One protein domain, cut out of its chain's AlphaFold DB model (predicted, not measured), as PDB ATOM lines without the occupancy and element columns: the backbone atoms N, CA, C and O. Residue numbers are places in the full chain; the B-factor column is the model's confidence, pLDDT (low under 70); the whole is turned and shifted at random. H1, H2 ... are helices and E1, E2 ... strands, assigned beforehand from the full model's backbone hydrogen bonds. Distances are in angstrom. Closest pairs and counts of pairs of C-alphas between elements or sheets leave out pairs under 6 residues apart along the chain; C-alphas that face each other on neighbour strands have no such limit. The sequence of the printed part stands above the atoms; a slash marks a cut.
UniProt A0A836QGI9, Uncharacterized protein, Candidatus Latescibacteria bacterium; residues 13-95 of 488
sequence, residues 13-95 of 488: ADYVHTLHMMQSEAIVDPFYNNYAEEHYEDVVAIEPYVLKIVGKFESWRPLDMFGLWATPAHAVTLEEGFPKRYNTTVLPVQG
ATOM      1  N   ALA A  13     -15.160  38.750 -33.985       97.69
ATOM      2  CA  ALA A  13     -14.942  40.192 -34.098       97.69
ATOM      3  C   ALA A  13     -16.026  41.023 -33.384       97.69
ATOM      4  O   ALA A  13     -15.717  42.091 -32.860       97.69
ATOM      5  N   ASP A  14     -17.262  40.522 -33.294       98.19
ATOM      6  CA  ASP A  14     -18.350  41.189 -32.563       98.19
ATOM      7  C   ASP A  14     -18.101  41.209 -31.041       98.19
ATOM      8  O   ASP A  14     -18.542  42.121 -30.343       98.19
ATOM      9  N   TYR A  15     -17.373  40.220 -30.512       97.56
ATOM     10  CA  TYR A  15     -16.972  40.169 -29.100       97.56
ATOM     11  C   TYR A  15     -15.763  41.064 -28.819       97.56
ATOM     12  O   TYR A  15     -15.745  41.773 -27.816       97.56
ATOM     13  N   VAL A  16     -14.775  41.077 -29.721       97.69
ATOM     14  CA  VAL A  16     -13.643  42.022 -29.650       97.69
ATOM     15  C   VAL A  16     -14.158  43.463 -29.697       97.69
ATOM     16  O   VAL A  16     -13.729  44.306 -28.914       97.69
ATOM     17  N   HIS A  17     -15.142  43.742 -30.558       97.06
ATOM     18  CA  HIS A  17     -15.787  45.049 -30.619       97.06
ATOM     19  C   HIS A  17     -16.463  45.436 -29.297       97.06
ATOM     20  O   HIS A  17     -16.371  46.594 -28.901       97.06
ATOM     21  N   THR A  18     -17.084  44.493 -28.579       96.31
ATOM     22  CA  THR A  18     -17.613  44.758 -27.231       96.31
ATOM     23  C   THR A  18     -16.515  45.203 -26.269       96.31
ATOM     24  O   THR A  18     -16.729  46.172 -25.548       96.31
ATOM     25  N   LEU A  19     -15.333  44.572 -26.272       96.19
ATOM     26  CA  LEU A  19     -14.225  45.038 -25.428       96.19
ATOM     27  C   LEU A  19     -13.806  46.468 -25.804       96.19
ATOM     28  O   LEU A  19     -13.691  47.315 -24.922       96.19
ATOM     29  N   HIS A  20     -13.649  46.768 -27.097       95.56
ATOM     30  CA  HIS A  20     -13.324  48.127 -27.550       95.56
ATOM     31  C   HIS A  20     -14.398  49.147 -27.152       95.56
ATOM     32  O   HIS A  20     -14.076  50.270 -26.776       95.56
ATOM     33  N   MET A  21     -15.673  48.757 -27.209       95.06
ATOM     34  CA  MET A  21     -16.787  49.574 -26.735       95.06
ATOM     35  C   MET A  21     -16.646  49.853 -25.240       95.06
ATOM     36  O   MET A  21     -16.703  51.013 -24.843       95.06
ATOM     37  N   MET A  22     -16.396  48.820 -24.429       95.19
ATOM     38  CA  MET A  22     -16.180  48.963 -22.989       95.19
ATOM     39  C   MET A  22     -14.957  49.825 -22.661       95.19
ATOM     40  O   MET A  22     -14.955  50.459 -21.622       95.19
ATOM     41  N   GLN A  23     -13.937  49.895 -23.516       94.25
ATOM     42  CA  GLN A  23     -12.749  50.744 -23.323       94.25
ATOM     43  C   GLN A  23     -12.904  52.165 -23.888       94.25
ATOM     44  O   GLN A  23     -12.035  53.008 -23.689       94.25
ATOM     45  N   SER A  24     -13.984  52.445 -24.618       93.81
ATOM     46  CA  SER A  24     -14.175  53.731 -25.280       93.81
ATOM     47  C   SER A  24     -14.720  54.783 -24.319       93.81
ATOM     48  O   SER A  24     -15.727  54.564 -23.649       93.81
ATOM     49  N   GLU A  25     -14.133  55.980 -24.324       92.19
ATOM     50  CA  GLU A  25     -14.694  57.146 -23.625       92.19
ATOM     51  C   GLU A  25     -16.040  57.591 -24.227       92.19
ATOM     52  O   GLU A  25     -16.841  58.254 -23.567       92.19
ATOM     53  N   ALA A  26     -16.332  57.190 -25.472       93.50
ATOM     54  CA  ALA A  26     -17.541  57.584 -26.184       93.50
ATOM     55  C   ALA A  26     -18.825  57.078 -25.513       93.50
ATOM     56  O   ALA A  26     -19.843  57.764 -25.578       93.50
ATOM     57  N   ILE A  27     -18.804  55.895 -24.882       92.81
ATOM     58  CA  ILE A  27     -20.020  55.303 -24.299       92.81
ATOM     59  C   ILE A  27     -20.450  55.971 -22.990       92.81
ATOM     60  O   ILE A  27     -21.609  55.828 -22.608       92.81
ATOM     61  N   VAL A  28     -19.551  56.730 -22.347       90.12
ATOM     62  CA  VAL A  28     -19.787  57.415 -21.064       90.12
ATOM     63  C   VAL A  28     -20.326  56.441 -20.004       90.12
ATOM     64  O   VAL A  28     -21.357  56.684 -19.378       90.12
ATOM     65  N   ASP A  29     -19.633  55.314 -19.815       88.94
ATOM     66  CA  ASP A  29     -20.006  54.276 -18.846       88.94
ATOM     67  C   ASP A  29     -18.794  53.856 -17.989       88.94
ATOM     68  O   ASP A  29     -18.124  52.858 -18.284       88.94
ATOM     69  N   PRO A  30     -18.508  54.604 -16.902       86.06
ATOM     70  CA  PRO A  30     -17.343  54.362 -16.052       86.06
ATOM     71  C   PRO A  30     -17.293  52.951 -15.465       86.06
ATOM     72  O   PRO A  30     -16.208  52.447 -15.184       86.06
ATOM     73  N   PHE A  31     -18.448  52.302 -15.275       87.25
ATOM     74  CA  PHE A  31     -18.476  50.935 -14.770       87.25
ATOM     75  C   PHE A  31     -17.831  49.985 -15.777       87.25
ATOM     76  O   PHE A  31     -16.909  49.260 -15.413       87.25
ATOM     77  N   TYR A  32     -18.270  50.005 -17.040       90.88
ATOM     78  CA  TYR A  32     -17.690  49.127 -18.057       90.88
ATOM     79  C   TYR A  32     -16.260  49.518 -18.430       90.88
ATOM     80  O   TYR A  32     -15.459  48.613 -18.664       90.88
ATOM     81  N   ASN A  33     -15.923  50.814 -18.423       88.81
ATOM     82  CA  ASN A  33     -14.547  51.277 -18.625       88.81
ATOM     83  C   ASN A  33     -13.599  50.683 -17.572       88.81
ATOM     84  O   ASN A  33     -12.636  49.999 -17.928       88.81
ATOM     85  N   ASN A  34     -13.925  50.840 -16.287       89.19
ATOM     86  CA  ASN A  34     -13.115  50.286 -15.201       89.19
ATOM     87  C   ASN A  34     -13.124  48.754 -15.214       89.19
ATOM     88  O   ASN A  34     -12.091  48.121 -15.019       89.19
ATOM     89  N   TYR A  35     -14.276  48.132 -15.487       91.38
ATOM     90  CA  TYR A  35     -14.379  46.676 -15.538       91.38
ATOM     91  C   TYR A  35     -13.481  46.083 -16.629       91.38
ATOM     92  O   TYR A  35     -12.780  45.103 -16.372       91.38
ATOM     93  N   ALA A  36     -13.473  46.688 -17.825       93.62
ATOM     94  CA  ALA A  36     -12.599  46.282 -18.920       93.62
ATOM     95  C   ALA A  36     -11.126  46.326 -18.497       93.62
ATOM     96  O   ALA A  36     -10.401  45.346 -18.673       93.62
ATOM     97  N   GLU A  37     -10.715  47.446 -17.899       92.38
ATOM     98  CA  GLU A  37      -9.350  47.660 -17.435       92.38
ATOM     99  C   GLU A  37      -8.954  46.685 -16.319       92.38
ATOM    100  O   GLU A  37      -7.852  46.148 -16.340       92.38
ATOM    101  N   GLU A  38      -9.821  46.413 -15.353       91.44
ATOM    102  CA  GLU A  38      -9.490  45.562 -14.206       91.44
ATOM    103  C   GLU A  38      -9.473  44.062 -14.538       91.44
ATOM    104  O   GLU A  38      -8.741  43.303 -13.898       91.44
ATOM    105  N   HIS A  39     -10.270  43.615 -15.515       93.44
ATOM    106  CA  HIS A  39     -10.540  42.187 -15.717       93.44
ATOM    107  C   HIS A  39      -9.862  41.592 -16.950       93.44
ATOM    108  O   HIS A  39      -9.476  40.423 -16.899       93.44
ATOM    109  N   TYR A  40      -9.693  42.350 -18.033       96.31
ATOM    110  CA  TYR A  40      -9.213  41.810 -19.308       96.31
ATOM    111  C   TYR A  40      -7.762  42.211 -19.570       96.31
ATOM    112  O   TYR A  40      -7.400  43.384 -19.528       96.31
ATOM    113  N   GLU A  41      -6.923  41.214 -19.833       95.69
ATOM    114  CA  GLU A  41      -5.577  41.414 -20.368       95.69
ATOM    115  C   GLU A  41      -5.633  41.504 -21.894       95.69
ATOM    116  O   GLU A  41      -5.051  42.414 -22.476       95.69
ATOM    117  N   ASP A  42      -6.363  40.586 -22.533       94.31
ATOM    118  CA  ASP A  42      -6.452  40.510 -23.989       94.31
ATOM    119  C   ASP A  42      -7.733  39.793 -24.446       94.31
ATOM    120  O   ASP A  42      -8.197  38.842 -23.807       94.31
ATOM    121  N   VAL A  43      -8.308  40.225 -25.570       96.62
ATOM    122  CA  VAL A  43      -9.458  39.575 -26.217       96.62
ATOM    123  C   VAL A  43      -9.240  39.583 -27.720       96.62
ATOM    124  O   VAL A  43      -9.292  40.628 -28.365       96.62
ATOM    125  N   VAL A  44      -9.033  38.397 -28.289       97.12
ATOM    126  CA  VAL A  44      -8.593  38.242 -29.679       97.12
ATOM    127  C   VAL A  44      -9.497  37.282 -30.431       97.12
ATOM    128  O   VAL A  44      -9.747  36.153 -30.003       97.12
ATOM    129  N   ALA A  45      -9.936  37.719 -31.608       97.44
ATOM    130  CA  ALA A  45     -10.480  36.843 -32.631       97.44
ATOM    131  C   ALA A  45      -9.315  36.137 -33.340       97.44
ATOM    132  O   ALA A  45      -8.678  36.715 -34.217       97.44
ATOM    133  N   ILE A  46      -9.010  34.901 -32.937       97.31
ATOM    134  CA  ILE A  46      -7.940  34.102 -33.561       97.31
ATOM    135  C   ILE A  46      -8.396  33.605 -34.938       97.31
ATOM    136  O   ILE A  46      -7.615  33.553 -35.883       97.31
ATOM    137  N   GLU A  47      -9.687  33.294 -35.058       96.94
ATOM    138  CA  GLU A  47     -10.368  32.949 -36.306       96.94
ATOM    139  C   GLU A  47     -11.778  33.565 -36.295       96.94
ATOM    140  O   GLU A  47     -12.255  33.971 -35.229       96.94
ATOM    141  N   PRO A  48     -12.515  33.592 -37.427       96.38
ATOM    142  CA  PRO A  48     -13.851  34.195 -37.480       96.38
ATOM    143  C   PRO A  48     -14.843  33.673 -36.429       96.38
ATOM    144  O   PRO A  48     -15.748  34.405 -36.032       96.38
ATOM    145  N   TYR A  49     -14.672  32.437 -35.955       96.75
ATOM    146  CA  TYR A  49     -15.537  31.807 -34.949       96.75
ATOM    147  C   TYR A  49     -14.764  31.272 -33.733       96.75
ATOM    148  O   TYR A  49     -15.304  30.468 -32.976       96.75
ATOM    149  N   VAL A  50     -13.515  31.712 -33.539       97.19
ATOM    150  CA  VAL A  50     -12.676  31.322 -32.396       97.19
ATOM    151  C   VAL A  50     -12.233  32.576 -31.654       97.19
ATOM    152  O   VAL A  50     -11.431  33.367 -32.152       97.19
ATOM    153  N   LEU A  51     -12.766  32.742 -30.445       96.50
ATOM    154  CA  LEU A  51     -12.439  33.829 -29.532       96.50
ATOM    155  C   LEU A  51     -11.498  33.315 -28.440       96.50
ATOM    156  O   LEU A  51     -11.783  32.299 -27.804       96.50
ATOM    157  N   LYS A  52     -10.411  34.040 -28.185       96.75
ATOM    158  CA  LYS A  52      -9.565  33.862 -27.002       96.75
ATOM    159  C   LYS A  52      -9.747  35.063 -26.085       96.75
ATOM    160  O   LYS A  52      -9.602  36.197 -26.524       96.75
ATOM    161  N   ILE A  53     -10.039  34.785 -24.820       96.94
ATOM    162  CA  ILE A  53     -10.147  35.777 -23.750       96.94
ATOM    163  C   ILE A  53      -9.056  35.459 -22.731       96.94
ATOM    164  O   ILE A  53      -8.958  34.318 -22.272       96.94
ATOM    165  N   VAL A  54      -8.239  36.450 -22.393       95.62
ATOM    166  CA  VAL A  54      -7.211  36.382 -21.353       95.62
ATOM    167  C   VAL A  54      -7.605  37.369 -20.263       95.62
ATOM    168  O   VAL A  54      -7.687  38.572 -20.502       95.62
ATOM    169  N   GLY A  55      -7.908  36.848 -19.076       95.56
ATOM    170  CA  GLY A  55      -8.187  37.668 -17.902       95.56
ATOM    171  C   GLY A  55      -6.902  38.035 -17.161       95.56
ATOM    172  O   GLY A  55      -5.954  37.256 -17.171       95.56
ATOM    173  N   LYS A  56      -6.891  39.172 -16.457       95.19
ATOM    174  CA  LYS A  56      -5.732  39.641 -15.666       95.19
ATOM    175  C   LYS A  56      -5.416  38.789 -14.430       95.19
ATOM    176  O   LYS A  56      -4.395  38.993 -13.779       95.19
ATOM    177  N   PHE A  57      -6.307  37.873 -14.061       91.25
ATOM    178  CA  PHE A  57      -6.167  37.014 -12.891       91.25
ATOM    179  C   PHE A  57      -6.854  35.664 -13.109       91.25
ATOM    180  O   PHE A  57      -7.766  35.526 -13.925       91.25
ATOM    181  N   GLU A  58      -6.443  34.655 -12.343       91.94
ATOM    182  CA  GLU A  58      -7.125  33.363 -12.332       91.94
ATOM    183  C   GLU A  58      -8.509  33.475 -11.686       91.94
ATOM    184  O   GLU A  58      -8.698  34.130 -10.659       91.94
ATOM    185  N   SER A  59      -9.494  32.793 -12.272       92.31
ATOM    186  CA  SER A  59     -10.860  32.772 -11.760       92.31
ATOM    187  C   SER A  59     -11.410  31.355 -11.759       92.31
ATOM    188  O   SER A  59     -11.396  30.662 -12.775       92.31
ATOM    189  N   TRP A  60     -12.001  30.952 -10.635       94.44
ATOM    190  CA  TRP A  60     -12.773  29.710 -10.524       94.44
ATOM    191  C   TRP A  60     -14.150  29.793 -11.204       94.44
ATOM    192  O   TRP A  60     -14.881  28.803 -11.252       94.44
ATOM    193  N   ARG A  61     -14.517  30.970 -11.722       93.25
ATOM    194  CA  ARG A  61     -15.760  31.249 -12.452       93.25
ATOM    195  C   ARG A  61     -15.469  32.106 -13.697       93.25
ATOM    196  O   ARG A  61     -15.971  33.223 -13.807       93.25
ATOM    197  N   PRO A  62     -14.655  31.612 -14.646       92.56
ATOM    198  CA  PRO A  62     -14.153  32.426 -15.751       92.56
ATOM    199  C   PRO A  62     -15.265  32.917 -16.683       92.56
ATOM    200  O   PRO A  62     -15.192  34.034 -17.168       92.56
ATOM    201  N   LEU A  63     -16.338  32.140 -16.880       91.44
ATOM    202  CA  LEU A  63     -17.482  32.572 -17.694       91.44
ATOM    203  C   LEU A  63     -18.293  33.710 -17.054       91.44
ATOM    204  O   LEU A  63     -18.921  34.475 -17.769       91.44
ATOM    205  N   ASP A  64     -18.294  33.807 -15.725       89.19
ATOM    206  CA  ASP A  64     -18.983  34.875 -14.989       89.19
ATOM    207  C   ASP A  64     -18.108  36.134 -14.880       89.19
ATOM    208  O   ASP A  64     -18.624  37.242 -14.902       89.19
ATOM    209  N   MET A  65     -16.781  35.961 -14.795       89.81
ATOM    210  CA  MET A  65     -15.824  37.069 -14.643       89.81
ATOM    211  C   MET A  65     -15.306  37.649 -15.960       89.81
ATOM    212  O   MET A  65     -14.940  38.814 -16.008       89.81
ATOM    213  N   PHE A  66     -15.210  36.836 -17.008       94.12
ATOM    214  CA  PHE A  66     -14.629  37.230 -18.295       94.12
ATOM    215  C   PHE A  66     -15.592  36.979 -19.459       94.12
ATOM    216  O   PHE A  66     -15.213  37.088 -20.624       94.12
ATOM    217  N   GLY A  67     -16.830  36.578 -19.160       92.19
ATOM    218  CA  GLY A  67     -17.858  36.396 -20.170       92.19
ATOM    219  C   GLY A  67     -18.166  37.722 -20.853       92.19
ATOM    220  O   GLY A  67     -18.616  38.668 -20.212       92.19
ATOM    221  N   LEU A  68     -17.963  37.768 -22.166       93.19
ATOM    222  CA  LEU A  68     -18.374  38.883 -23.010       93.19
ATOM    223  C   LEU A  68     -19.658  38.537 -23.759       93.19
ATOM    224  O   LEU A  68     -19.938  37.374 -24.057       93.19
ATOM    225  N   TRP A  69     -20.420  39.567 -24.107       94.06
ATOM    226  CA  TRP A  69     -21.487  39.475 -25.099       94.06
ATOM    227  C   TRP A  69     -20.975  39.999 -26.441       94.06
ATOM    228  O   TRP A  69     -20.031  40.788 -26.492       94.06
ATOM    229  N   ALA A  70     -21.593  39.579 -27.540       96.00
ATOM    230  CA  ALA A  70     -21.297  40.164 -28.840       96.00
ATOM    231  C   ALA A  70     -22.162  41.407 -29.071       96.00
ATOM    232  O   ALA A  70     -23.363  41.403 -28.787       96.00
ATOM    233  N   THR A  71     -21.546  42.443 -29.627       96.50
ATOM    234  CA  THR A  71     -22.192  43.681 -30.080       96.50
ATOM    235  C   THR A  71     -22.060  43.731 -31.606       96.50
ATOM    236  O   THR A  71     -20.977  43.416 -32.092       96.50
ATOM    237  N   PRO A  72     -23.106  44.083 -32.383       97.25
ATOM    238  CA  PRO A  72     -23.045  44.015 -33.845       97.25
ATOM    239  C   PRO A  72     -22.080  45.074 -34.386       97.25
ATOM    240  O   PRO A  72     -22.470  46.222 -34.616       97.25
ATOM    241  N   ALA A  73     -20.818  44.694 -34.601       96.56
ATOM    242  CA  ALA A  73     -19.739  45.625 -34.935       96.56
ATOM    243  C   ALA A  73     -20.009  46.372 -36.250       96.56
ATOM    244  O   ALA A  73     -19.591  47.509 -36.444       96.56
ATOM    245  N   HIS A  74     -20.764  45.751 -37.157       96.94
ATOM    246  CA  HIS A  74     -21.174  46.349 -38.427       96.94
ATOM    247  C   HIS A  74     -22.288  47.398 -38.311       96.94
ATOM    248  O   HIS A  74     -22.616  48.019 -39.322       96.94
ATOM    249  N   ALA A  75     -22.928  47.529 -37.147       96.56
ATOM    250  CA  ALA A  75     -24.056  48.431 -36.900       96.56
ATOM    251  C   ALA A  75     -23.760  49.472 -35.803       96.56
ATOM    252  O   ALA A  75     -24.588  50.352 -35.547       96.56
ATOM    253  N   VAL A  76     -22.594  49.383 -35.160       95.94
ATOM    254  CA  VAL A  76     -22.199  50.228 -34.034       95.94
ATOM    255  C   VAL A  76     -20.894  50.957 -34.347       95.94
ATOM    256  O   VAL A  76     -19.899  50.361 -34.743       95.94
ATOM    257  N   THR A  77     -20.901  52.276 -34.162       94.50
ATOM    258  CA  THR A  77     -19.749  53.164 -34.354       94.50
ATOM    259  C   THR A  77     -19.474  53.903 -33.051       94.50
ATOM    260  O   THR A  77     -20.373  54.542 -32.506       94.50
ATOM    261  N   LEU A  78     -18.240  53.808 -32.556       94.19
ATOM    262  CA  LEU A  78     -17.800  54.380 -31.282       94.19
ATOM    263  C   LEU A  78     -17.225  55.782 -31.508       94.19
ATOM    264  O   LEU A  78     -16.055  55.927 -31.851       94.19
ATOM    265  N   GLU A  79     -18.054  56.811 -31.349       94.44
ATOM    266  CA  GLU A  79     -17.651  58.210 -31.526       94.44
ATOM    267  C   GLU A  79     -18.432  59.159 -30.608       94.44
ATOM    268  O   GLU A  79     -19.391  58.757 -29.944       94.44
ATOM    269  N   GLU A  80     -18.025  60.429 -30.569       93.12
ATOM    270  CA  GLU A  80     -18.681  61.452 -29.754       93.12
ATOM    271  C   GLU A  80     -20.200  61.493 -30.010       93.12
ATOM    272  O   GLU A  80     -20.683  61.457 -31.144       93.12
ATOM    273  N   GLY A  81     -20.983  61.548 -28.930       92.62
ATOM    274  CA  GLY A  81     -22.443  61.506 -29.006       92.62
ATOM    275  C   GLY A  81     -23.038  60.098 -29.126       92.62
ATOM    276  O   GLY A  81     -24.256  59.986 -29.318       92.62
ATOM    277  N   PHE A  82     -22.234  59.040 -28.959       94.56
ATOM    278  CA  PHE A  82     -22.689  57.646 -28.917       94.56
ATOM    279  C   PHE A  82     -23.959  57.438 -28.072       94.56
ATOM    280  O   PHE A  82     -24.925  56.898 -28.625       94.56
ATOM    281  N   PRO A  83     -24.061  57.912 -26.806       94.06
ATOM    282  CA  PRO A  83     -25.240  57.644 -25.987       94.06
ATOM    283  C   PRO A  83     -26.497  58.233 -26.622       94.06
ATOM    284  O   PRO A  83     -27.518  57.564 -26.736       94.06
ATOM    285  N   LYS A  84     -26.410  59.461 -27.147       94.06
ATOM    286  CA  LYS A  84     -27.534  60.129 -27.813       94.06
ATOM    287  C   LYS A  84     -27.973  59.385 -29.075       94.06
ATOM    288  O   LYS A  84     -29.175  59.263 -29.314       94.06
ATOM    289  N   ARG A  85     -27.023  58.897 -29.877       93.50
ATOM    290  CA  ARG A  85     -27.309  58.154 -31.112       93.50
ATOM    291  C   ARG A  85     -27.983  56.819 -30.824       93.50
ATOM    292  O   ARG A  85     -29.001  56.500 -31.436       93.50
ATOM    293  N   TYR A  86     -27.424  56.034 -29.909       92.62
ATOM    294  CA  TYR A  86     -27.850  54.649 -29.719       92.62
ATOM    295  C   TYR A  86     -28.976  54.473 -28.695       92.62
ATOM    296  O   TYR A  86     -29.622  53.432 -28.714       92.62
ATOM    297  N   ASN A  87     -29.332  55.502 -27.914       89.69
ATOM    298  CA  ASN A  87     -30.415  55.434 -26.917       89.69
ATOM    299  C   ASN A  87     -31.779  54.973 -27.476       89.69
ATOM    300  O   ASN A  87     -32.576  54.376 -26.762       89.69
ATOM    301  N   THR A  88     -32.085  55.251 -28.749       87.31
ATOM    302  CA  THR A  88     -33.366  54.840 -29.370       87.31
ATOM    303  C   THR A  88     -33.208  54.090 -30.691       87.31
ATOM    304  O   THR A  88     -34.212  53.774 -31.345       87.31
ATOM    305  N   THR A  89     -31.966  53.794 -31.075       91.31
ATOM    306  CA  THR A  89     -31.652  53.081 -32.313       91.31
ATOM    307  C   THR A  89     -31.956  51.598 -32.138       91.31
ATOM    308  O   THR A  89     -31.564  50.984 -31.150       91.31
ATOM    309  N   VAL A  90     -32.670  51.016 -33.102       92.19
ATOM    310  CA  VAL A  90     -32.933  49.575 -33.121       92.19
ATOM    311  C   VAL A  90     -31.743  48.892 -33.779       92.19
ATOM    312  O   VAL A  90     -31.528  49.045 -34.979       92.19
ATOM    313  N   LEU A  91     -30.950  48.185 -32.979       94.75
ATOM    314  CA  LEU A  91     -29.790  47.438 -33.455       94.75
ATOM    315  C   LEU A  91     -30.182  46.011 -33.870       94.75
ATOM    316  O   LEU A  91     -31.146  45.466 -33.324       94.75
ATOM    317  N   PRO A  92     -29.434  45.382 -34.796       96.25
ATOM    318  CA  PRO A  92     -29.558  43.955 -35.056       96.25
ATOM    319  C   PRO A  92     -29.349  43.141 -33.777       96.25
ATOM    320  O   PRO A  92     -28.475  43.448 -32.965       96.25
ATOM    321  N   VAL A  93     -30.133  42.082 -33.604       95.44
ATOM    322  CA  VAL A  93     -30.114  41.241 -32.398       95.44
ATOM    323  C   VAL A  93     -29.799  39.791 -32.741       95.44
ATOM    324  O   VAL A  93     -30.095  39.328 -33.836       95.44
ATOM    325  N   GLN A  94     -29.207  39.058 -31.796       95.25
ATOM    326  CA  GLN A  94     -28.955  37.613 -31.942       95.25
ATOM    327  C   GLN A  94     -30.136  36.758 -31.481       95.25
ATOM    328  O   GLN A  94     -30.171  35.552 -31.736       95.25
ATOM    329  N   GLY A  95     -31.041  37.371 -30.717       94.50
ATOM    330  CA  GLY A  95     -32.159  36.705 -30.072       94.50
ATOM    331  C   GLY A  95     -33.325  36.419 -31.021       94.50
ATOM    332  O   GLY A  95     -33.326  36.857 -32.170       94.50
TER     333      GLY A  95
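AT A GLANCE: This is residues 13 to 95 of the 488 residues of an uncharacterized protein of Candidatus Latescibacteria bacterium (UniProt A0A836QGI9). Helix H1 stands in the middle, with a two-stranded hairpin, E1 and E2, beside its first part, and H2 makes a corner with H1 near its last residue, as the base of a U whose arms are H1 and E1. The short helix H3 follows the hairpin, and from it the long stretch of residues 66 to 81 runs past H1 to the short helix H4, on the far side of H1 from the hairpin. The printed part has 83 residues, with four named helices and two named strands in the order H1, H2, E1, E2, H3, H4; the sheet, E1 - E2, is antiparallel, and the class is mixed, helices and strands. The whole is compact, with a radius of gyration of the C-alphas of 13.3 A and spans of 37 by 28 by 20 A.

IN THESE COORDINATES: Strand E1 is residues 40 to 47, 19.2 A from first to last C-alpha, and E2 is residues 50 to 55, 16.4 A. Helix H1 is residues 13 to 23, 15.2 A long, and begins at C-alpha 13, (-14.942, 40.192, -34.098). H2 is residues 30 to 39, 14.0 A long. H3 is residues 62 to 65, 5.1 A, and H4 is residues 82 to 86, 6.0 A, ending at C-alpha 86, (-27.850, 54.649, -29.719).

HOW THE PARTS SIT: E1 and E2 form a hairpin, antiparallel at 168 degrees between their directions; N 44 and O 52 are 2.9 A apart and N 54 and O 42 are 2.8 A apart, both within hydrogen-bond range. The closest C-alphas of H1 and E1 are those of Ala 13 and Ala 45, 5.8 A apart. Those of H1 and E2 are Tyr 15 and Leu 51, 7.8 A apart. H1 and H2 touch, closest at the C-alphas of Gln 23 and Asn 33, 5.1 A apart. They run opposite ways at a steep tilt of 66 degrees. H2 and H3 are close but not clearly touching, with the C-alphas of His 39 and Met 65 closest at 7.4 A. H4 is apart from H1, H2, H3, E1 and E2. In H1, H2 and H4 every O i to N i+4 pair is within hydrogen-bond range; H3 is too short for such a pair.

THE WHOLE: The two C-alphas farthest apart are those of Trp 60 and Gly 81, at 38.0 A. The link from H3 to H4, 16 residues, is long; the links from H2 to E1 and from E1 to E2 are tight, and those from H1 to H2 and from E2 to H3 are short. The printed part has no cut. The mean pLDDT of the printed part is 94.0, and no printed residue is under 70.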